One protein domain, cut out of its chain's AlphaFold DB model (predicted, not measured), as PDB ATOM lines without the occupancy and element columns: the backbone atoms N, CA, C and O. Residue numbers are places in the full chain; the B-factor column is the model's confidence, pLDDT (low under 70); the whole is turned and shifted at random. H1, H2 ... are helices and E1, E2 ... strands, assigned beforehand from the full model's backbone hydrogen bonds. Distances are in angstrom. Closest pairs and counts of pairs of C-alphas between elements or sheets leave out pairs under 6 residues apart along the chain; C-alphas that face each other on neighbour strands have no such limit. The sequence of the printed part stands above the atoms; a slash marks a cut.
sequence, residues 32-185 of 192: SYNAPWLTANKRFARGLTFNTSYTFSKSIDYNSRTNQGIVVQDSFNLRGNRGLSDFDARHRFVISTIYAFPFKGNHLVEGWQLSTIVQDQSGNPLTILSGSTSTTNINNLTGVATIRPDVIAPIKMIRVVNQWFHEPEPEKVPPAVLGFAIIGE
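Overview. This is residues 32 to 185 of the 192 residues of an uncharacterized protein of Acidobacteria bacterium (UniProt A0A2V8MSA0). With little regular structure, a long antiparallel sheet, E2 E3 E5 E6 E7, is prolonged by the pair E1 E4 and loops. The printed part has 154 residues, 61 in seven named strands and three named helices. It is mostly strand and extended, radius of gyration of the C-alphas 24.2 A, spanning 81 by 39 by 29 A.

Along the chain. E5, residues 91 to 100, 29.6 A long, begins at C-alpha 91 (33.382, 48.985, 7.182). E2 is residues 37 to 45, E3 48 to 56, E6 113 to 121, E1 32 to 34, E4 58 to 61, H1 78 to 81, H2 139 to 142, H3 161 to 164 and E7 179 to 183, ending at (40.419, 68.926, 30.878).

Arrangement. E3 and E5 are antiparallel neighbours, N 51 and O 96 2.8 A apart. E1 runs on into E2 at 28 degrees. The helices are not on the sheet and too short for O i to N i+4 pairs.

Size, cuts and confidence. The printed part has no cut; 63 residues are under pLDDT 70, among them 154 to 185.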
ATOM      1  N   SER A  32      38.947  33.864   1.064       88.31
ATOM      2  CA  SER A  32      39.637  35.016   0.485       88.31
ATOM      3  C   SER A  32      39.284  36.276   1.265       88.31
ATOM      4  O   SER A  32      38.100  36.572   1.427       88.31
ATOM      5  N   TYR A  33      40.301  37.028   1.685       89.75
ATOM      6  CA  TYR A  33      40.156  38.288   2.407       89.75
ATOM      7  C   TYR A  33      40.862  39.410   1.651       89.75
ATOM      8  O   TYR A  33      42.041  39.295   1.326       89.75
ATOM      9  N   ASN A  34      40.142  40.493   1.370       91.12
ATOM     10  CA  ASN A  34      40.688  41.691   0.737       91.12
ATOM     11  C   ASN A  34      40.320  42.903   1.583       91.12
ATOM     12  O   ASN A  34      39.140  43.090   1.875       91.12
ATOM     13  N   ALA A  35      41.297  43.728   1.956       89.94
ATOM     14  CA  ALA A  35      41.036  44.892   2.792       89.94
ATOM     15  C   ALA A  35      41.941  46.079   2.457       89.94
ATOM     16  O   ALA A  35      43.061  46.140   2.959       89.94
ATOM     17  N   PRO A  36      41.495  47.034   1.629       91.25
ATOM     18  CA  PRO A  36      42.134  48.341   1.575       91.25
ATOM     19  C   PRO A  36      41.959  49.104   2.897       91.25
ATOM     20  O   PRO A  36      40.890  49.098   3.516       91.25
ATOM     21  N   TRP A  37      43.010  49.816   3.302       91.81
ATOM     22  CA  TRP A  37      42.980  50.724   4.444       91.81
ATOM     23  C   TRP A  37      43.503  52.106   4.061       91.81
ATOM     24  O   TRP A  37      44.416  52.251   3.249       91.81
ATOM     25  N   LEU A  38      42.918  53.125   4.678       93.94
ATOM     26  CA  LEU A  38      43.323  54.514   4.571       93.94
ATOM     27  C   LEU A  38      43.664  55.027   5.964       93.94
ATOM     28  O   LEU A  38      42.909  54.811   6.913       93.94
ATOM     29  N   THR A  39      44.777  55.744   6.072       95.31
ATOM     30  CA  THR A  39      45.170  56.428   7.301       95.31
ATOM     31  C   THR A  39      45.394  57.905   7.019       95.31
ATOM     32  O   THR A  39      45.972  58.289   6.004       95.31
ATOM     33  N   ALA A  40      44.914  58.749   7.926       94.44
ATOM     34  CA  ALA A  40      45.118  60.186   7.885       94.44
ATOM     35  C   ALA A  40      45.587  60.655   9.260       94.44
ATOM     36  O   ALA A  40      44.968  60.362  10.283       94.44
ATOM     37  N   ASN A  41      46.694  61.390   9.291       95.75
ATOM     38  CA  ASN A  41      47.236  61.944  10.519       95.75
ATOM     39  C   ASN A  41      47.506  63.434  10.347       95.75
ATOM     40  O   ASN A  41      48.101  63.862   9.359       95.75
ATOM     41  N   LYS A  42      47.105  64.207  11.351       94.00
ATOM     42  CA  LYS A  42      47.458  65.610  11.479       94.00
ATOM     43  C   LYS A  42      48.151  65.837  12.816       94.00
ATOM     44  O   LYS A  42      47.560  65.658  13.887       94.00
ATOM     45  N   ARG A  43      49.404  66.287  12.732       91.81
ATOM     46  CA  ARG A  43      50.172  66.800  13.873       91.81
ATOM     47  C   ARG A  43      49.594  68.131  14.352       91.81
ATOM     48  O   ARG A  43      48.949  68.833  13.571       91.81
ATOM     49  N   PHE A  44      49.841  68.465  15.616       89.50
ATOM     50  CA  PHE A  44      49.204  69.597  16.278       89.50
ATOM     51  C   PHE A  44      49.452  70.896  15.509       89.50
ATOM     52  O   PHE A  44      50.582  71.370  15.400       89.50
ATOM     53  N   ALA A  45      48.385  71.460  14.949       88.56
ATOM     54  CA  ALA A  45      48.441  72.703  14.198       88.56
ATOM     55  C   ALA A  45      47.124  73.461  14.350       88.56
ATOM     56  O   ALA A  45      46.048  72.913  14.090       88.56
ATOM     57  N   ARG A  46      47.226  74.742  14.729       86.12
ATOM     58  CA  ARG A  46      46.079  75.626  15.006       86.12
ATOM     59  C   ARG A  46      45.100  75.019  16.026       86.12
ATOM     60  O   ARG A  46      43.896  75.027  15.805       86.12
ATOM     61  N   GLY A  47      45.632  74.433  17.101       86.81
ATOM     62  CA  GLY A  47      44.829  73.835  18.172       86.81
ATOM     63  C   GLY A  47      44.277  72.438  17.875       86.81
ATOM     64  O   GLY A  47      43.686  71.844  18.760       86.81
ATOM     65  N   LEU A  48      44.471  71.877  16.675       91.19
ATOM     66  CA  LEU A  48      43.901  70.580  16.294       91.19
ATOM     67  C   LEU A  48      44.987  69.533  16.032       91.19
ATOM     68  O   LEU A  48      45.871  69.754  15.199       91.19
ATOM     69  N   THR A  49      44.837  68.360  16.646       93.81
ATOM     70  CA  THR A  49      45.494  67.111  16.243       93.81
ATOM     71  C   THR A  49      44.436  66.044  15.990       93.81
ATOM     72  O   THR A  49      43.456  65.967  16.725       93.81
ATOM     73  N   PHE A  50      44.630  65.208  14.970       93.75
ATOM     74  CA  PHE A  50      43.788  64.028  14.791       93.75
ATOM     75  C   PHE A  50      44.551  62.858  14.170       93.75
ATOM     76  O   PHE A  50      45.534  63.033  13.444       93.75
ATOM     77  N   ASN A  51      44.067  61.656  14.450       95.38
ATOM     78  CA  ASN A  51      44.472  60.408  13.833       95.38
ATOM     79  C   ASN A  51      43.211  59.649  13.415       95.38
ATOM     80  O   ASN A  51      42.336  59.398  14.238       95.38
ATOM     81  N   THR A  52      43.119  59.298  12.140       93.50
ATOM     82  CA  THR A  52      41.965  58.613  11.566       93.50
ATOM     83  C   THR A  52      42.429  57.405  10.775       93.50
ATOM     84  O   THR A  52      43.389  57.483  10.009       93.50
ATOM     85  N   SER A  53      41.720  56.294  10.937       92.81
ATOM     86  CA  SER A  53      41.920  55.065  10.181       92.81
ATOM     87  C   SER A  53      40.580  54.544   9.683       92.81
ATOM     88  O   SER A  53      39.617  54.442  10.442       92.81
ATOM     89  N   TYR A  54      40.526  54.198   8.403       90.94
ATOM     90  CA  TYR A  54      39.369  53.573   7.779       90.94
ATOM     91  C   TYR A  54      39.803  52.295   7.074       90.94
ATOM     92  O   TYR A  54      40.764  52.292   6.307       90.94
ATOM     93  N   THR A  55      39.088  51.206   7.320       89.94
ATOM     94  CA  THR A  55      39.317  49.918   6.676       89.94
ATOM     95  C   THR A  55      38.027  49.472   6.019       89.94
ATOM     96  O   THR A  55      36.987  49.363   6.670       89.94
ATOM     97  N   PHE A  56      38.108  49.202   4.723       88.88
ATOM     98  CA  PHE A  56      37.051  48.528   3.994       88.88
ATOM     99  C   PHE A  56      37.501  47.095   3.770       88.88
ATOM    100  O   PHE A  56      38.564  46.891   3.198       88.88
ATOM    101  N   SER A  57      36.738  46.110   4.235       86.94
ATOM    102  CA  SER A  57      37.134  44.706   4.136       86.94
ATOM    103  C   SER A  57      36.087  43.852   3.432       86.94
ATOM    104  O   SER A  57      34.898  44.176   3.389       86.94
ATOM    105  N   LYS A  58      36.548  42.784   2.783       89.06
ATOM    106  CA  LYS A  58      35.716  41.748   2.185       89.06
ATOM    107  C   LYS A  58      36.317  40.389   2.454       89.06
ATOM    108  O   LYS A  58      37.292  40.005   1.809       89.06
ATOM    109  N   SER A  59      35.676  39.667   3.356       87.12
ATOM    110  CA  SER A  59      35.938  38.272   3.650       87.12
ATOM    111  C   SER A  59      34.869  37.394   3.007       87.12
ATOM    112  O   SER A  59      33.672  37.626   3.174       87.12
ATOM    113  N   ILE A  60      35.310  36.414   2.225       86.31
ATOM    114  CA  ILE A  60      34.456  35.408   1.592       86.31
ATOM    115  C   ILE A  60      35.031  34.041   1.928       86.31
ATOM    116  O   ILE A  60      36.219  33.820   1.689       86.31
ATOM    117  N   ASP A  61      34.204  33.114   2.394       85.50
ATOM    118  CA  ASP A  61      34.605  31.733   2.641       85.50
ATOM    119  C   ASP A  61      33.510  30.721   2.283       85.50
ATOM    120  O   ASP A  61      32.381  31.075   1.953       85.50
ATOM    121  N   TYR A  62      33.887  29.442   2.254       78.88
ATOM    122  CA  TYR A  62      32.938  28.319   2.188       78.88
ATOM    123  C   TYR A  62      32.368  27.965   3.565       78.88
ATOM    124  O   TYR A  62      31.344  27.294   3.676       78.88
ATOM    125  N   ASN A  63      33.097  28.340   4.610       73.75
ATOM    126  CA  ASN A  63      32.829  28.004   5.991       73.75
ATOM    127  C   ASN A  63      33.513  29.049   6.863       73.75
ATOM    128  O   ASN A  63      34.742  29.171   6.868       73.75
ATOM    129  N   SER A  64      32.691  29.760   7.615       70.31
ATOM    130  CA  SER A  64      33.127  30.726   8.594       70.31
ATOM    131  C   SER A  64      33.359  30.040   9.930       70.31
ATOM    132  O   SER A  64      32.495  29.337  10.448       70.31
ATOM    133  N   ARG A  65      34.570  30.238  10.460       58.59
ATOM    134  CA  ARG A  65      35.066  29.854  11.791       58.59
ATOM    135  C   ARG A  65      34.114  28.980  12.631       58.59
ATOM    136  O   ARG A  65      33.461  29.476  13.544       58.59
ATOM    137  N   THR A  66      34.142  27.661  12.419       57.59
ATOM    138  CA  THR A  66      33.562  26.700  13.368       57.59
ATOM    139  C   THR A  66      34.566  25.614  13.756       57.59
ATOM    140  O   THR A  66      35.176  24.972  12.901       57.59
ATOM    141  N   ASN A  67      34.727  25.372  15.059       52.22
ATOM    142  CA  ASN A  67      35.604  24.316  15.592       52.22
ATOM    143  C   ASN A  67      35.048  22.895  15.363       52.22
ATOM    144  O   ASN A  67      35.745  21.914  15.618       52.22
ATOM    145  N   GLN A  68      33.801  22.758  14.904       55.06
ATOM    146  CA  GLN A  68      33.115  21.466  14.799       55.06
ATOM    147  C   GLN A  68      32.970  20.915  13.371       55.06
ATOM    148  O   GLN A  68      32.422  19.830  13.198       55.06
ATOM    149  N   GLY A  69      33.531  21.589  12.361       57.22
ATOM    150  CA  GLY A  69      33.234  21.284  10.959       57.22
ATOM    151  C   GLY A  69      31.800  21.692  10.597       57.22
ATOM    152  O   GLY A  69      30.888  21.599  11.412       57.22
ATOM    153  N   ILE A  70      31.601  22.192   9.379       63.31
ATOM    154  CA  ILE A  70      30.267  22.518   8.858       63.31
ATOM    155  C   ILE A  70      29.884  21.437   7.863       63.31
ATOM    156  O   ILE A  70      30.709  21.029   7.045       63.31
ATOM    157  N   VAL A  71      28.628  21.005   7.920       63.53
ATOM    158  CA  VAL A  71      28.031  20.251   6.823       63.53
ATOM    159  C   VAL A  71      27.622  21.242   5.747       63.53
ATOM    160  O   VAL A  71      26.753  22.091   5.941       63.53
ATOM    161  N   VAL A  72      28.340  21.165   4.635       68.62
ATOM    162  CA  VAL A  72      28.040  21.901   3.412       68.62
ATOM    163  C   VAL A  72      26.688  21.457   2.863       68.62
ATOM    164  O   VAL A  72      26.317  20.295   2.998       68.62
ATOM    165  N   GLN A  73      25.948  22.370   2.230       69.19
ATOM    166  CA  GLN A  73      24.639  22.020   1.655       69.19
ATOM    167  C   GLN A  73      24.724  20.932   0.579       69.19
ATOM    168  O   GLN A  73      23.821  20.111   0.462       69.19
ATOM    169  N   ASP A  74      25.805  20.938  -0.197       72.88
ATOM    170  CA  ASP A  74      26.076  19.962  -1.240       72.88
ATOM    171  C   ASP A  74      27.546  19.540  -1.146       72.88
ATOM    172  O   ASP A  74      28.457  20.329  -1.420       72.88
ATOM    173  N   SER A  75      27.772  18.288  -0.746       72.75
ATOM    174  CA  SER A  75      29.106  17.689  -0.633       72.75
ATOM    175  C   SER A  75      29.798  17.505  -1.987       72.75
ATOM    176  O   SER A  75      31.019  17.396  -2.033       72.75
ATOM    177  N   PHE A  76      29.050  17.496  -3.095       75.31
ATOM    178  CA  PHE A  76      29.603  17.439  -4.449       75.31
ATOM    179  C   PHE A  76      29.897  18.835  -5.021       75.31
ATOM    180  O   PHE A  76      30.661  18.954  -5.981       75.31
ATOM    181  N   ASN A  77      29.350  19.899  -4.418       77.38
ATOM    182  CA  ASN A  77      29.547  21.282  -4.850       77.38
ATOM    183  C   ASN A  77      29.843  22.240  -3.683       77.38
ATOM    184  O   ASN A  77      29.031  23.079  -3.282       77.38
ATOM    185  N   LEU A  78      31.089  22.207  -3.211       75.56
ATOM    186  CA  LEU A  78      31.583  23.115  -2.169       75.56
ATOM    187  C   LEU A  78      31.482  24.600  -2.561       75.56
ATOM    188  O   LEU A  78      31.287  25.455  -1.696       75.56
ATOM    189  N   ARG A  79      31.558  24.925  -3.860       79.50
ATOM    190  CA  ARG A  79      31.473  26.312  -4.355       79.50
ATOM    191  C   ARG A  79      30.107  26.943  -4.097       79.50
ATOM    192  O   ARG A  79      30.042  28.160  -3.958       79.50
ATOM    193  N   GLY A  80      29.048  26.138  -3.988       75.88
ATOM    194  CA  GLY A  80      27.709  26.612  -3.626       75.88
ATOM    195  C   GLY A  80      27.631  27.205  -2.216       75.88
ATOM    196  O   GLY A  80      26.743  27.997  -1.935       75.88
ATOM    197  N   ASN A  81      28.594  26.893  -1.340       76.50
ATOM    198  CA  ASN A  81      28.644  27.422   0.024       76.50
ATOM    199  C   ASN A  81      29.463  28.718   0.141       76.50
ATOM    200  O   ASN A  81      29.637  29.224   1.247       76.50
ATOM    201  N   ARG A  82      29.962  29.261  -0.980       82.69
ATOM    202  CA  ARG A  82      30.783  30.474  -0.997       82.69
ATOM    203  C   ARG A  82      29.945  31.711  -0.676       82.69
ATOM    204  O   ARG A  82      29.181  32.178  -1.517       82.69
ATOM    205  N   GLY A  83      30.145  32.274   0.510       84.44
ATOM    206  CA  GLY A  83      29.407  33.430   1.014       84.44
ATOM    207  C   GLY A  83      30.299  34.418   1.755       84.44
ATOM    208  O   GLY A  83      31.502  34.207   1.889       84.44
ATOM    209  N   LEU A  84      29.715  35.530   2.204       82.19
ATOM    210  CA  LEU A  84      30.420  36.440   3.107       82.19
ATOM    211  C   LEU A  84      30.748  35.716   4.407       82.19
ATOM    212  O   LEU A  84      29.913  34.966   4.906       82.19
ATOM    213  N   SER A  85      31.938  35.971   4.943       82.44
ATOM    214  CA  SER A  85      32.316  35.373   6.216       82.44
ATOM    215  C   SER A  85      31.459  35.914   7.360       82.44
ATOM    216  O   SER A  85      31.191  37.112   7.406       82.44
ATOM    217  N   ASP A  86      31.147  35.094   8.361       77.69
ATOM    218  CA  ASP A  86      30.398  35.504   9.562       77.69
ATOM    219  C   ASP A  86      31.112  36.636  10.333       77.69
ATOM    220  O   ASP A  86      30.502  37.407  11.067       77.69
ATOM    221  N   PHE A  87      32.426  36.783  10.148       76.56
ATOM    222  CA  PHE A  87      33.250  37.842  10.739       76.56
ATOM    223  C   PHE A  87      33.585  38.995   9.765       76.56
ATOM    224  O   PHE A  87      34.482  39.789  10.049       76.56
ATOM    225  N   ASP A  88      32.898  39.108   8.620       79.69
ATOM    226  CA  ASP A  88      33.122  40.173   7.629       79.69
ATOM    227  C   ASP A  88      32.663  41.546   8.155       79.69
ATOM    228  O   ASP A  88      31.515  41.952   7.988       79.69
ATOM    229  N   ALA A  89      33.580  42.291   8.774       79.12
ATOM    230  CA  ALA A  89      33.376  43.697   9.111       79.12
ATOM    231  C   ALA A  89      33.672  44.572   7.881       79.12
ATOM    232  O   ALA A  89      34.790  45.067   7.698       79.12
ATOM    233  N   ARG A  90      32.664  44.742   7.017       83.69
ATOM    234  CA  ARG A  90      32.761  45.482   5.748       83.69
ATOM    235  C   ARG A  90      33.374  46.872   5.909       83.69
ATOM    236  O   ARG A  90      34.235  47.244   5.116       83.69
ATOM    237  N   HIS A  91      32.924  47.629   6.903       85.12
ATOM    238  CA  HIS A  91      33.382  48.985   7.182       85.12
ATOM    239  C   HIS A  91      33.854  49.066   8.627       85.12
ATOM    240  O   HIS A  91      33.123  48.689   9.539       85.12
ATOM    241  N   ARG A  92      35.062  49.586   8.839       86.00
ATOM    242  CA  ARG A  92      35.572  49.934  10.164       86.00
ATOM    243  C   ARG A  92      36.206  51.311  10.106       86.00
ATOM    244  O   ARG A  92      37.144  51.530   9.344       86.00
ATOM    245  N   PHE A  93      35.710  52.223  10.922       85.06
ATOM    246  CA  PHE A  93      36.188  53.591  11.020       85.06
ATOM    247  C   PHE A  93      36.594  53.892  12.457       85.06
ATOM    248  O   PHE A  93      35.869  53.576  13.398       85.06
ATOM    249  N   VAL A  94      37.765  54.495  12.633       88.88
ATOM    250  CA  VAL A  94      38.246  54.957  13.935       88.88
ATOM    251  C   VAL A  94      38.857  56.334  13.762       88.88
ATOM    252  O   VAL A  94      39.720  56.531  12.907       88.88
ATOM    253  N   ILE A  95      38.449  57.286  14.593       88.69
ATOM    254  CA  ILE A  95      39.046  58.616  14.667       88.69
ATOM    255  C   ILE A  95      39.322  58.987  16.118       88.69
ATOM    256  O   ILE A  95      38.495  58.782  16.999       88.69
ATOM    257  N   SER A  96      40.500  59.550  16.348       91.50
ATOM    258  CA  SER A  96      40.923  60.152  17.601       91.50
ATOM    259  C   SER A  96      41.307  61.594  17.314       91.50
ATOM    260  O   SER A  96      42.158  61.853  16.463       91.50
ATOM    261  N   THR A  97      40.669  62.534  17.999       90.38
ATOM    262  CA  THR A  97      40.840  63.967  17.774       90.38
ATOM    263  C   THR A  97      41.040  64.671  19.099       90.38
ATOM    264  O   THR A  97      40.339  64.402  20.069       90.38
ATOM    265  N   ILE A  98      41.977  65.608  19.113       91.62
ATOM    266  CA  ILE A  98      42.223  66.510  20.225       91.62
ATOM    267  C   ILE A  98      42.141  67.937  19.689       91.62
ATOM    268  O   ILE A  98      42.889  68.309  18.780       91.62
ATOM    269  N   TYR A  99      41.239  68.733  20.254       89.75
ATOM    270  CA  TYR A  99      41.019  70.124  19.880       89.75
ATOM    271  C   TYR A  99      41.168  71.047  21.091       89.75
ATOM    272  O   TYR A  99      40.389  70.979  22.033       89.75
ATOM    273  N   ALA A 100      42.182  71.908  21.070       89.06
ATOM    274  CA  ALA A 100      42.384  72.983  22.030       89.06
ATOM    275  C   ALA A 100      41.626  74.232  21.563       89.06
ATOM    276  O   ALA A 100      41.870  74.739  20.462       89.06
ATOM    277  N   PHE A 101      40.708  74.723  22.395       85.88
ATOM    278  CA  PHE A 101      39.898  75.888  22.069       85.88
ATOM    279  C   PHE A 101      40.737  77.177  22.102       85.88
ATOM    280  O   PHE A 101      41.561  77.356  22.998       85.88
ATOM    281  N   PRO A 102      40.527  78.117  21.161       81.69
ATOM    282  CA  PRO A 102      41.301  79.355  21.078       81.69
ATOM    283  C   PRO A 102      40.743  80.482  21.968       81.69
ATOM    284  O   PRO A 102      40.907  81.655  21.636       81.69
ATOM    285  N   PHE A 103      40.047  80.158  23.060       83.94
ATOM    286  CA  PHE A 103      39.510  81.162  23.980       83.94
ATOM    287  C   PHE A 103      40.658  81.877  24.705       83.94
ATOM    288  O   PHE A 103      41.591  81.230  25.175       83.94
ATOM    289  N   LYS A 104      40.606  83.215  24.742       76.25
ATOM    290  CA  LYS A 104      41.595  84.101  25.377       76.25
ATOM    291  C   LYS A 104      40.874  85.261  26.066       76.25
ATOM    292  O   LYS A 104      39.892  85.761  25.519       76.25
ATOM    293  N   GLY A 105      41.373  85.708  27.213       71.56
ATOM    294  CA  GLY A 105      40.911  86.898  27.933       71.56
ATOM    295  C   GLY A 105      40.452  86.670  29.377       71.56
ATOM    296  O   GLY A 105      40.173  87.646  30.066       71.56
ATOM    297  N   ASN A 106      40.359  85.426  29.856       73.69
ATOM    298  CA  ASN A 106      39.996  85.125  31.246       73.69
ATOM    299  C   ASN A 106      40.528  83.737  31.641       73.69
ATOM    300  O   ASN A 106      40.264  82.760  30.943       73.69
ATOM    301  N   HIS A 107      41.212  83.641  32.785       70.50
ATOM    302  CA  HIS A 107      41.803  82.396  33.298       70.50
ATOM    303  C   HIS A 107      40.779  81.261  33.490       70.50
ATOM    304  O   HIS A 107      41.154  80.096  33.488       70.50
ATOM    305  N   LEU A 108      39.486  81.575  33.636       72.31
ATOM    306  CA  LEU A 108      38.417  80.572  33.747       72.31
ATOM    307  C   LEU A 108      38.019  79.939  32.400       72.31
ATOM    308  O   LEU A 108      37.363  78.899  32.366       72.31
ATOM    309  N   VAL A 109      38.380  80.574  31.283       73.25
ATOM    310  CA  VAL A 109      37.919  80.218  29.929       73.25
ATOM    311  C   VAL A 109      39.087  79.826  29.019       73.25
ATOM    312  O   VAL A 109      38.873  79.390  27.894       73.25
ATOM    313  N   GLU A 110      40.322  79.947  29.498       75.44
ATOM    314  CA  GLU A 110      41.542  79.565  28.790       75.44
ATOM    315  C   GLU A 110      41.923  78.099  29.056       75.44
ATOM    316  O   GLU A 110      41.531  77.509  30.058       75.44
ATOM    317  N   GLY A 111      42.673  77.488  28.136       78.44
ATOM    318  CA  GLY A 111      43.256  76.151  28.333       78.44
ATOM    319  C   GLY A 111      42.328  74.960  28.072       78.44
ATOM    320  O   GLY A 111      42.781  73.821  28.138       78.44
ATOM    321  N   TRP A 112      41.062  75.187  27.719       83.38
ATOM    322  CA  TRP A 112      40.122  74.098  27.449       83.38
ATOM    323  C   TRP A 112      40.545  73.250  26.246       83.38
ATOM    324  O   TRP A 112      40.767  73.755  25.140       83.38
ATOM    325  N   GLN A 113      40.574  71.935  26.452       84.69
ATOM    326  CA  GLN A 113      40.831  70.945  25.414       84.69
ATOM    327  C   GLN A 113      39.719  69.896  25.385       84.69
ATOM    328  O   GLN A 113      39.316  69.365  26.419       84.69
ATOM    329  N   LEU A 114      39.248  69.582  24.179       86.38
ATOM    330  CA  LEU A 114      38.316  68.501  23.901       86.38
ATOM    331  C   LEU A 114      39.072  67.329  23.279       86.38
ATOM    332  O   LEU A 114      39.628  67.455  22.187       86.38
ATOM    333  N   SER A 115      39.065  66.187  23.961       87.81
ATOM    334  CA  SER A 115      39.511  64.911  23.401       87.81
ATOM    335  C   SER A 115      38.300  64.066  23.022       87.81
ATOM    336  O   SER A 115      37.329  63.988  23.777       87.81
ATOM    337  N   THR A 116      38.326  63.464  21.837       83.50
ATOM    338  CA  THR A 116      37.237  62.635  21.317       83.50
ATOM    339  C   THR A 116      37.799  61.424  20.596       83.50
ATOM    340  O   THR A 116      38.681  61.545  19.744       83.50
ATOM    341  N   ILE A 117      37.248  60.255  20.905       86.06
ATOM    342  CA  ILE A 117      37.483  59.021  20.160       86.06
ATOM    343  C   ILE A 117      36.131  58.533  19.648       86.06
ATOM    344  O   ILE A 117      35.170  58.470  20.406       86.06
ATOM    345  N   VAL A 118      36.051  58.215  18.359       84.50
ATOM    346  CA  VAL A 118      34.867  57.623  17.732       84.50
ATOM    347  C   VAL A 118      35.305  56.355  17.024       84.50
ATOM    348  O   VAL A 118      36.274  56.360  16.264       84.50
ATOM    349  N   GLN A 119      34.571  55.276  17.265       81.31
ATOM    350  CA  GLN A 119      34.706  54.026  16.537       81.31
ATOM    351  C   GLN A 119      33.344  53.655  15.971       81.31
ATOM    352  O   GLN A 119      32.356  53.647  16.695       81.31
ATOM    353  N   ASP A 120      33.327  53.315  14.692       82.50
ATOM    354  CA  ASP A 120      32.151  52.842  13.981       82.50
ATOM    355  C   ASP A 120      32.520  51.575  13.198       82.50
ATOM    356  O   ASP A 120      33.635  51.440  12.678       82.50
ATOM    357  N   GLN A 121      31.610  50.607  13.171       79.88
ATOM    358  CA  GLN A 121      31.794  49.371  12.422       79.88
ATOM    359  C   GLN A 121      30.461  48.835  11.904       79.88
ATOM    360  O   GLN A 121      29.460  48.826  12.618       79.88
ATOM    361  N   SER A 122      30.476  48.316  10.678       77.31
ATOM    362  CA  SER A 122      29.325  47.619  10.109       77.31
ATOM    363  C   SER A 122      29.030  46.323  10.865       77.31
ATOM    364  O   SER A 122      29.955  45.642  11.316       77.31
ATOM    365  N   GLY A 123      27.752  45.946  10.910       72.00
ATOM    366  CA  GLY A 123      27.320  44.645  11.406       72.00
ATOM    367  C   GLY A 123      27.897  43.475  10.605       72.00
ATOM    368  O   GLY A 123      28.315  43.609   9.452       72.00
ATOM    369  N   ASN A 124      27.915  42.317  11.253       75.44
ATOM    370  CA  ASN A 124      28.366  41.062  10.676       75.44
ATOM    371  C   ASN A 124      27.274  40.421   9.799       75.44
ATOM    372  O   ASN A 124      26.089  40.560  10.115       75.44
ATOM    373  N   PRO A 125      27.636  39.692   8.727       74.94
ATOM    374  CA  PRO A 125      26.671  38.934   7.940       74.94
ATOM    375  C   PRO A 125      25.934  37.895   8.788       74.94
ATOM    376  O   PRO A 125      26.536  37.207   9.611       74.94
ATOM    377  N   LEU A 126      24.629  37.758   8.549       69.38
ATOM    378  CA  LEU A 126      23.788  36.757   9.197       69.38
ATOM    379  C   LEU A 126      23.454  35.634   8.215       69.38
ATOM    380  O   LEU A 126      22.908  35.880   7.138       69.38
ATOM    381  N   THR A 127      23.703  34.392   8.627       70.44
ATOM    382  CA  THR A 127      23.243  33.204   7.901       70.44
ATOM    383  C   THR A 127      21.911  32.728   8.479       70.44
ATOM    384  O   THR A 127      21.835  32.348   9.646       70.44
ATOM    385  N   ILE A 128      20.856  32.714   7.661       68.06
ATOM    386  CA  ILE A 128      19.546  32.173   8.051       68.06
ATOM    387  C   ILE A 128      19.563  30.654   7.872       68.06
ATOM    388  O   ILE A 128      19.865  30.145   6.792       68.06
ATOM    389  N   LEU A 129      19.215  29.931   8.935       71.12
ATOM    390  CA  LEU A 129      19.100  28.477   8.941       71.12
ATOM    391  C   LEU A 129      17.661  28.085   9.289       71.12
ATOM    392  O   LEU A 129      17.087  28.613  10.240       71.12
ATOM    393  N   SER A 130      17.089  27.145   8.540       68.62
ATOM    394  CA  SER A 130      15.794  26.533   8.843       68.62
ATOM    395  C   SER A 130      16.010  25.148   9.434       68.62
ATOM    396  O   SER A 130      16.701  24.329   8.830       68.62
ATOM    397  N   GLY A 131      15.431  24.895  10.609       63.00
ATOM    398  CA  GLY A 131      15.557  23.631  11.332       63.00
ATOM    399  C   GLY A 131      14.583  22.542  10.869       63.00
ATOM    400  O   GLY A 131      13.557  22.818  10.248       63.00
ATOM    401  N   SER A 132      14.890  21.292  11.217       60.81
ATOM    402  CA  SER A 132      13.999  20.140  11.053       60.81
ATOM    403  C   SER A 132      12.727  20.320  11.891       60.81
ATOM    404  O   SER A 132      12.789  20.361  13.117       60.81
ATOM    405  N   THR A 133      11.563  20.380  11.244       55.75
ATOM    406  CA  THR A 133      10.262  20.234  11.919       55.75
ATOM    407  C   THR A 133       9.856  18.759  11.966       55.75
ATOM    408  O   THR A 133      10.371  17.954  11.187       55.75
ATOM    409  N   SER A 134       8.917  18.380  12.840       53.66
ATOM    410  CA  SER A 134       8.403  16.999  12.931       53.66
ATOM    411  C   SER A 134       7.840  16.466  11.604       53.66
ATOM    412  O   SER A 134       7.782  15.257  11.407       53.66
ATOM    413  N   THR A 135       7.461  17.357  10.681       54.16
ATOM    414  CA  THR A 135       6.935  17.037   9.344       54.16
ATOM    415  C   THR A 135       8.003  16.988   8.248       54.16
ATOM    416  O   THR A 135       7.809  16.328   7.233       54.16
ATOM    417  N   THR A 136       9.143  17.656   8.433       57.22
ATOM    418  CA  THR A 136      10.260  17.687   7.478       57.22
ATOM    419  C   THR A 136      11.483  17.113   8.182       57.22
ATOM    420  O   THR A 136      12.279  17.858   8.752       57.22
ATOM    421  N   ASN A 137      11.603  15.785   8.222       59.16
ATOM    422  CA  ASN A 137      12.718  15.085   8.868       59.16
ATOM    423  C   ASN A 137      14.017  15.253   8.049       59.16
ATOM    424  O   ASN A 137      14.493  14.337   7.384       59.16
ATOM    425  N   ILE A 138      14.559  16.472   8.069       63.78
ATOM    426  CA  ILE A 138      15.725  16.915   7.291       63.78
ATOM    427  C   ILE A 138      17.005  16.235   7.804       63.78
ATOM    428  O   ILE A 138      17.939  16.012   7.038       63.78
ATOM    429  N   ASN A 139      17.011  15.796   9.066       61.25
ATOM    430  CA  ASN A 139      18.107  15.049   9.690       61.25
ATOM    431  C   ASN A 139      18.522  13.786   8.926       61.25
ATOM    432  O   ASN A 139      19.712  13.474   8.864       61.25
ATOM    433  N   ASN A 140      17.561  13.074   8.334       58.31
ATOM    434  CA  ASN A 140      17.840  11.868   7.553       58.31
ATOM    435  C   ASN A 140      18.381  12.168   6.146       58.31
ATOM    436  O   ASN A 140      18.895  11.260   5.501       58.31
ATOM    437  N   LEU A 141      18.260  13.412   5.667       58.38
ATOM    438  CA  LEU A 141      18.696  13.822   4.331       58.38
ATOM    439  C   LEU A 141      20.057  14.531   4.354       58.38
ATOM    440  O   LEU A 141      20.894  14.272   3.498       58.38
ATOM    441  N   THR A 142      20.288  15.419   5.323       56.50
ATOM    442  CA  THR A 142      21.493  16.267   5.373       56.50
ATOM    443  C   THR A 142      22.448  15.894   6.503       56.50
ATOM    444  O   THR A 142      23.568  16.390   6.547       56.50
ATOM    445  N   GLY A 143      22.028  15.062   7.460       57.69
ATOM    446  CA  GLY A 143      22.822  14.690   8.637       57.69
ATOM    447  C   GLY A 143      23.103  15.810   9.642       57.69
ATOM    448  O   GLY A 143      23.614  15.543  10.727       57.69
ATOM    449  N   VAL A 144      22.714  17.041   9.318       59.16
ATOM    450  CA  VAL A 144      22.715  18.221  10.181       59.16
ATOM    451  C   VAL A 144      21.353  18.863  10.006       59.16
ATOM    452  O   VAL A 144      20.990  19.215   8.889       59.16
ATOM    453  N   ALA A 145      20.591  18.950  11.096       60.50
ATOM    454  CA  ALA A 145      19.175  19.318  11.200       60.50
ATOM    455  C   ALA A 145      18.759  20.678  10.615       60.50
ATOM    456  O   ALA A 145      17.703  21.190  10.987       60.50
ATOM    457  N   THR A 146      19.580  21.300   9.780       63.22
ATOM    458  CA  THR A 146      19.450  22.666   9.304       63.22
ATOM    459  C   THR A 146      19.783  22.768   7.818       63.22
ATOM    460  O   THR A 146      20.771  22.215   7.341       63.22
ATOM    461  N   ILE A 147      18.964  23.522   7.090       67.50
ATOM    462  CA  ILE A 147      19.165  23.888   5.679       67.50
ATOM    463  C   ILE A 147      19.177  25.410   5.545       67.50
ATOM    464  O   ILE A 147      18.557  26.102   6.354       67.50
ATOM    465  N   ARG A 148      19.858  25.949   4.525       71.81
ATOM    466  CA  ARG A 148      19.727  27.366   4.154       71.81
ATOM    467  C   ARG A 148      18.600  27.474   3.122       71.81
ATOM    468  O   ARG A 148      18.764  26.924   2.033       71.81
ATOM    469  N   PRO A 149      17.448  28.069   3.475       68.88
ATOM    470  CA  PRO A 149      16.314  28.167   2.566       68.88
ATOM    471  C   PRO A 149      16.571  29.196   1.460       68.88
ATOM    472  O   PRO A 149      17.222  30.216   1.694       68.88
ATOM    473  N   ASP A 150      15.993  28.957   0.284       69.75
ATOM    474  CA  ASP A 150      15.993  29.928  -0.808       69.75
ATOM    475  C   ASP A 150      15.000  31.061  -0.525       69.75
ATOM    476  O   ASP A 150      13.852  30.848  -0.120       69.75
ATOM    477  N   VAL A 151      15.438  32.295  -0.761       70.88
ATOM    478  CA  VAL A 151      14.613  33.487  -0.561       70.88
ATOM    479  C   VAL A 151      13.787  33.739  -1.825       70.88
ATOM    480  O   VAL A 151      14.261  34.341  -2.781       70.88
ATOM    481  N   ILE A 152      12.536  33.275  -1.827       73.25
ATOM    482  CA  ILE A 152      11.586  33.413  -2.954       73.25
ATOM    483  C   ILE A 152      10.759  34.712  -2.926       73.25
ATOM    484  O   ILE A 152      10.047  35.024  -3.877       73.25
ATOM    485  N   ALA A 153      10.834  35.470  -1.833       72.44
ATOM    486  CA  ALA A 153      10.160  36.753  -1.648       72.44
ATOM    487  C   ALA A 153      10.985  37.643  -0.703       72.44
ATOM    488  O   ALA A 153      11.768  37.108   0.086       72.44
ATOM    489  N   PRO A 154      10.815  38.981  -0.726       69.12
ATOM    490  CA  PRO A 154      11.512  39.868   0.199       69.12
ATOM    491  C   PRO A 154      11.288  39.422   1.643       69.12
ATOM    492  O   PRO A 154      10.142  39.249   2.073       69.12
ATOM    493  N   ILE A 155      12.379  39.241   2.390       65.00
ATOM    494  CA  ILE A 155      12.317  38.869   3.803       65.00
ATOM    495  C   ILE A 155      11.622  40.008   4.544       65.00
ATOM    496  O   ILE A 155      12.189  41.076   4.771       65.00
ATOM    497  N   LYS A 156      10.365  39.779   4.922       55.81
ATOM    498  CA  LYS A 156       9.650  40.669   5.825       55.81
ATOM    499  C   LYS A 156      10.125  40.354   7.231       55.81
ATOM    500  O   LYS A 156       9.765  39.325   7.795       55.81
ATOM    501  N   MET A 157      10.924  41.248   7.798       56.94
ATOM    502  CA  MET A 157      11.161  41.272   9.237       56.94
ATOM    503  C   MET A 157       9.810  41.538   9.908       56.94
ATOM    504  O   MET A 157       9.347  42.672   9.970       56.94
ATOM    505  N   ILE A 158       9.143  40.469  10.360       59.44
ATOM    506  CA  ILE A 158       7.815  40.522  11.008       59.44
ATOM    507  C   ILE A 158       7.877  41.379  12.285       59.44
ATOM    508  O   ILE A 158       6.859  41.869  12.772       59.44
ATOM    509  N   ARG A 159       9.087  41.592  12.809       47.72
ATOM    510  CA  ARG A 159       9.373  42.498  13.909       47.72
ATOM    511  C   ARG A 159      10.848  42.882  13.879       47.72
ATOM    512  O   ARG A 159      11.708  42.013  13.787       47.72
ATOM    513  N   VAL A 160      11.140  44.177  13.970       44.88
ATOM    514  CA  VAL A 160      12.482  44.651  14.333       44.88
ATOM    515  C   VAL A 160      12.722  44.196  15.776       44.88
ATOM    516  O   VAL A 160      11.855  44.393  16.627       44.88
ATOM    517  N   VAL A 161      13.872  43.585  16.064       46.94
ATOM    518  CA  VAL A 161      14.247  43.100  17.413       46.94
ATOM    519  C   VAL A 161      14.208  44.215  18.481       46.94
ATOM    520  O   VAL A 161      14.118  43.925  19.669       46.94
ATOM    521  N   ASN A 162      14.134  45.486  18.074       37.53
ATOM    522  CA  ASN A 162      13.944  46.645  18.950       37.53
ATOM    523  C   ASN A 162      12.545  46.759  19.595       37.53
ATOM    524  O   ASN A 162      12.323  47.673  20.372       37.53
ATOM    525  N   GLN A 163      11.577  45.876  19.324       40.97
ATOM    526  CA  GLN A 163      10.212  46.032  19.870       40.97
ATOM    527  C   GLN A 163       9.965  45.397  21.249       40.97
ATOM    528  O   GLN A 163       8.829  45.414  21.717       40.97
ATOM    529  N   TRP A 164      10.990  44.869  21.924       44.97
ATOM    530  CA  TRP A 164      10.859  44.448  23.331       44.97
ATOM    531  C   TRP A 164      11.241  45.545  24.330       44.97
ATOM    532  O   TRP A 164      10.869  45.457  25.496       44.97
ATOM    533  N   PHE A 165      11.910  46.606  23.872       37.97
ATOM    534  CA  PHE A 165      12.242  47.772  24.684       37.97
ATOM    535  C   PHE A 165      12.026  49.022  23.825       37.97
ATOM    536  O   PHE A 165      12.760  49.256  22.880       37.97
ATOM    537  N   HIS A 166      10.948  49.742  24.120       27.86
ATOM    538  CA  HIS A 166      10.436  50.959  23.484       27.86
ATOM    539  C   HIS A 166      11.408  51.864  22.673       27.86
ATOM    540  O   HIS A 166      12.512  52.168  23.111       27.86
ATOM    541  N   GLU A 167      10.832  52.402  21.580       31.56
ATOM    542  CA  GLU A 167      11.171  53.604  20.774       31.56
ATOM    543  C   GLU A 167      12.175  53.447  19.591       31.56
ATOM    544  O   GLU A 167      13.158  52.713  19.696       31.56
ATOM    545  N   PRO A 168      11.894  54.027  18.392       37.19
ATOM    546  CA  PRO A 168      12.505  53.617  17.134       37.19
ATOM    547  C   PRO A 168      13.804  54.382  16.865       37.19
ATOM    548  O   PRO A 168      13.780  55.510  16.388       37.19
ATOM    549  N   GLU A 169      14.942  53.731  17.077       36.72
ATOM    550  CA  GLU A 169      16.213  54.155  16.483       36.72
ATOM    551  C   GLU A 169      16.762  53.071  15.543       36.72
ATOM    552  O   GLU A 169      16.638  51.873  15.839       36.72
ATOM    553  N   PRO A 170      17.337  53.465  14.391       37.00
ATOM    554  CA  PRO A 170      17.974  52.541  13.468       37.00
ATOM    555  C   PRO A 170      19.136  51.832  14.174       37.00
ATOM    556  O   PRO A 170      19.955  52.468  14.823       37.00
ATOM    557  N   GLU A 171      19.126  50.502  14.065       36.31
ATOM    558  CA  GLU A 171      20.220  49.549  14.285       36.31
ATOM    559  C   GLU A 171      21.436  50.106  15.049       36.31
ATOM    560  O   GLU A 171      22.308  50.762  14.480       36.31
ATOM    561  N   LYS A 172      21.494  49.818  16.359       32.59
ATOM    562  CA  LYS A 172      22.641  50.139  17.214       32.59
ATOM    563  C   LYS A 172      23.910  49.498  16.652       32.59
ATOM    564  O   LYS A 172      24.235  48.348  16.949       32.59
ATOM    565  N   VAL A 173      24.661  50.308  15.913       40.78
ATOM    566  CA  VAL A 173      26.124  50.312  15.899       40.78
ATOM    567  C   VAL A 173      26.588  50.070  17.347       40.78
ATOM    568  O   VAL A 173      26.004  50.676  18.256       40.78
ATOM    569  N   PRO A 174      27.575  49.188  17.625       37.78
ATOM    570  CA  PRO A 174      28.170  49.141  18.962       37.78
ATOM    571  C   PRO A 174      28.477  50.583  19.359       37.78
ATOM    572  O   PRO A 174      29.030  51.289  18.512       37.78
ATOM    573  N   PRO A 175      28.049  51.057  20.547       38.78
ATOM    574  CA  PRO A 175      28.120  52.473  20.863       38.78
ATOM    575  C   PRO A 175      29.526  52.926  20.526       38.78
ATOM    576  O   PRO A 175      30.489  52.299  20.983       38.78
ATOM    577  N   ALA A 176      29.637  53.946  19.668       40.16
ATOM    578  CA  ALA A 176      30.884  54.664  19.529       40.16
ATOM    579  C   ALA A 176      31.380  54.852  20.959       40.16
ATOM    580  O   ALA A 176      30.654  55.408  21.788       40.16
ATOM    581  N   VAL A 177      32.525  54.254  21.293       38.62
ATOM    582  CA  VAL A 177      33.116  54.442  22.613       38.62
ATOM    583  C   VAL A 177      33.572  55.885  22.608       38.62
ATOM    584  O   VAL A 177      34.688  56.207  22.213       38.62
ATOM    585  N   LEU A 178      32.636  56.756  22.956       35.38
ATOM    586  CA  LEU A 178      32.806  58.179  23.051       35.38
ATOM    587  C   LEU A 178      33.527  58.427  24.365       35.38
ATOM    588  O   LEU A 178      32.932  58.701  25.404       35.38
ATOM    589  N   GLY A 179      34.843  58.260  24.315       36.97
ATOM    590  CA  GLY A 179      35.721  58.804  25.331       36.97
ATOM    591  C   GLY A 179      35.742  60.313  25.151       36.97
ATOM    592  O   GLY A 179      36.440  60.812  24.268       36.97
ATOM    593  N   PHE A 180      34.962  61.025  25.958       36.78
ATOM    594  CA  PHE A 180      35.081  62.467  26.099       36.78
ATOM    595  C   PHE A 180      35.852  62.763  27.376       36.78
ATOM    596  O   PHE A 180      35.430  62.397  28.470       36.78
ATOM    597  N   ALA A 181      36.983  63.439  27.227       41.06
ATOM    598  CA  ALA A 181      37.669  64.077  28.334       41.06
ATOM    599  C   ALA A 181      37.728  65.567  28.020       41.06
ATOM    600  O   ALA A 181      38.242  65.967  26.971       41.06
ATOM    601  N   ILE A 182      37.163  66.363  28.922       43.72
ATOM    602  CA  ILE A 182      37.337  67.805  28.936       43.72
ATOM    603  C   ILE A 182      38.240  68.097  30.126       43.72
ATOM    604  O   ILE A 182      37.850  67.876  31.271       43.72
ATOM    605  N   ILE A 183      39.461  68.538  29.846       46.38
ATOM    606  CA  ILE A 183      40.419  68.926  30.878       46.38
ATOM    607  C   ILE A 183      40.462  70.453  30.869       46.38
ATOM    608  O   ILE A 183      40.819  71.061  29.860       46.38
ATOM    609  N   GLY A 184      40.029  71.054  31.977       38.81
ATOM    610  CA  GLY A 184      40.249  72.462  32.296       38.81
ATOM    611  C   GLY A 184      41.233  72.522  33.456       38.81
ATOM    612  O   GLY A 184      40.925  72.044  34.547       38.81
ATOM    613  N   GLU A 185      42.431  73.044  33.216       43.84
ATOM    614  CA  GLU A 185      43.478  73.128  34.231       43.84
ATOM    615  C   GLU A 185      43.514  74.555  34.795       43.84
ATOM    616  O   GLU A 185      43.862  75.507  34.099       43.84
TER     617      GLU A 185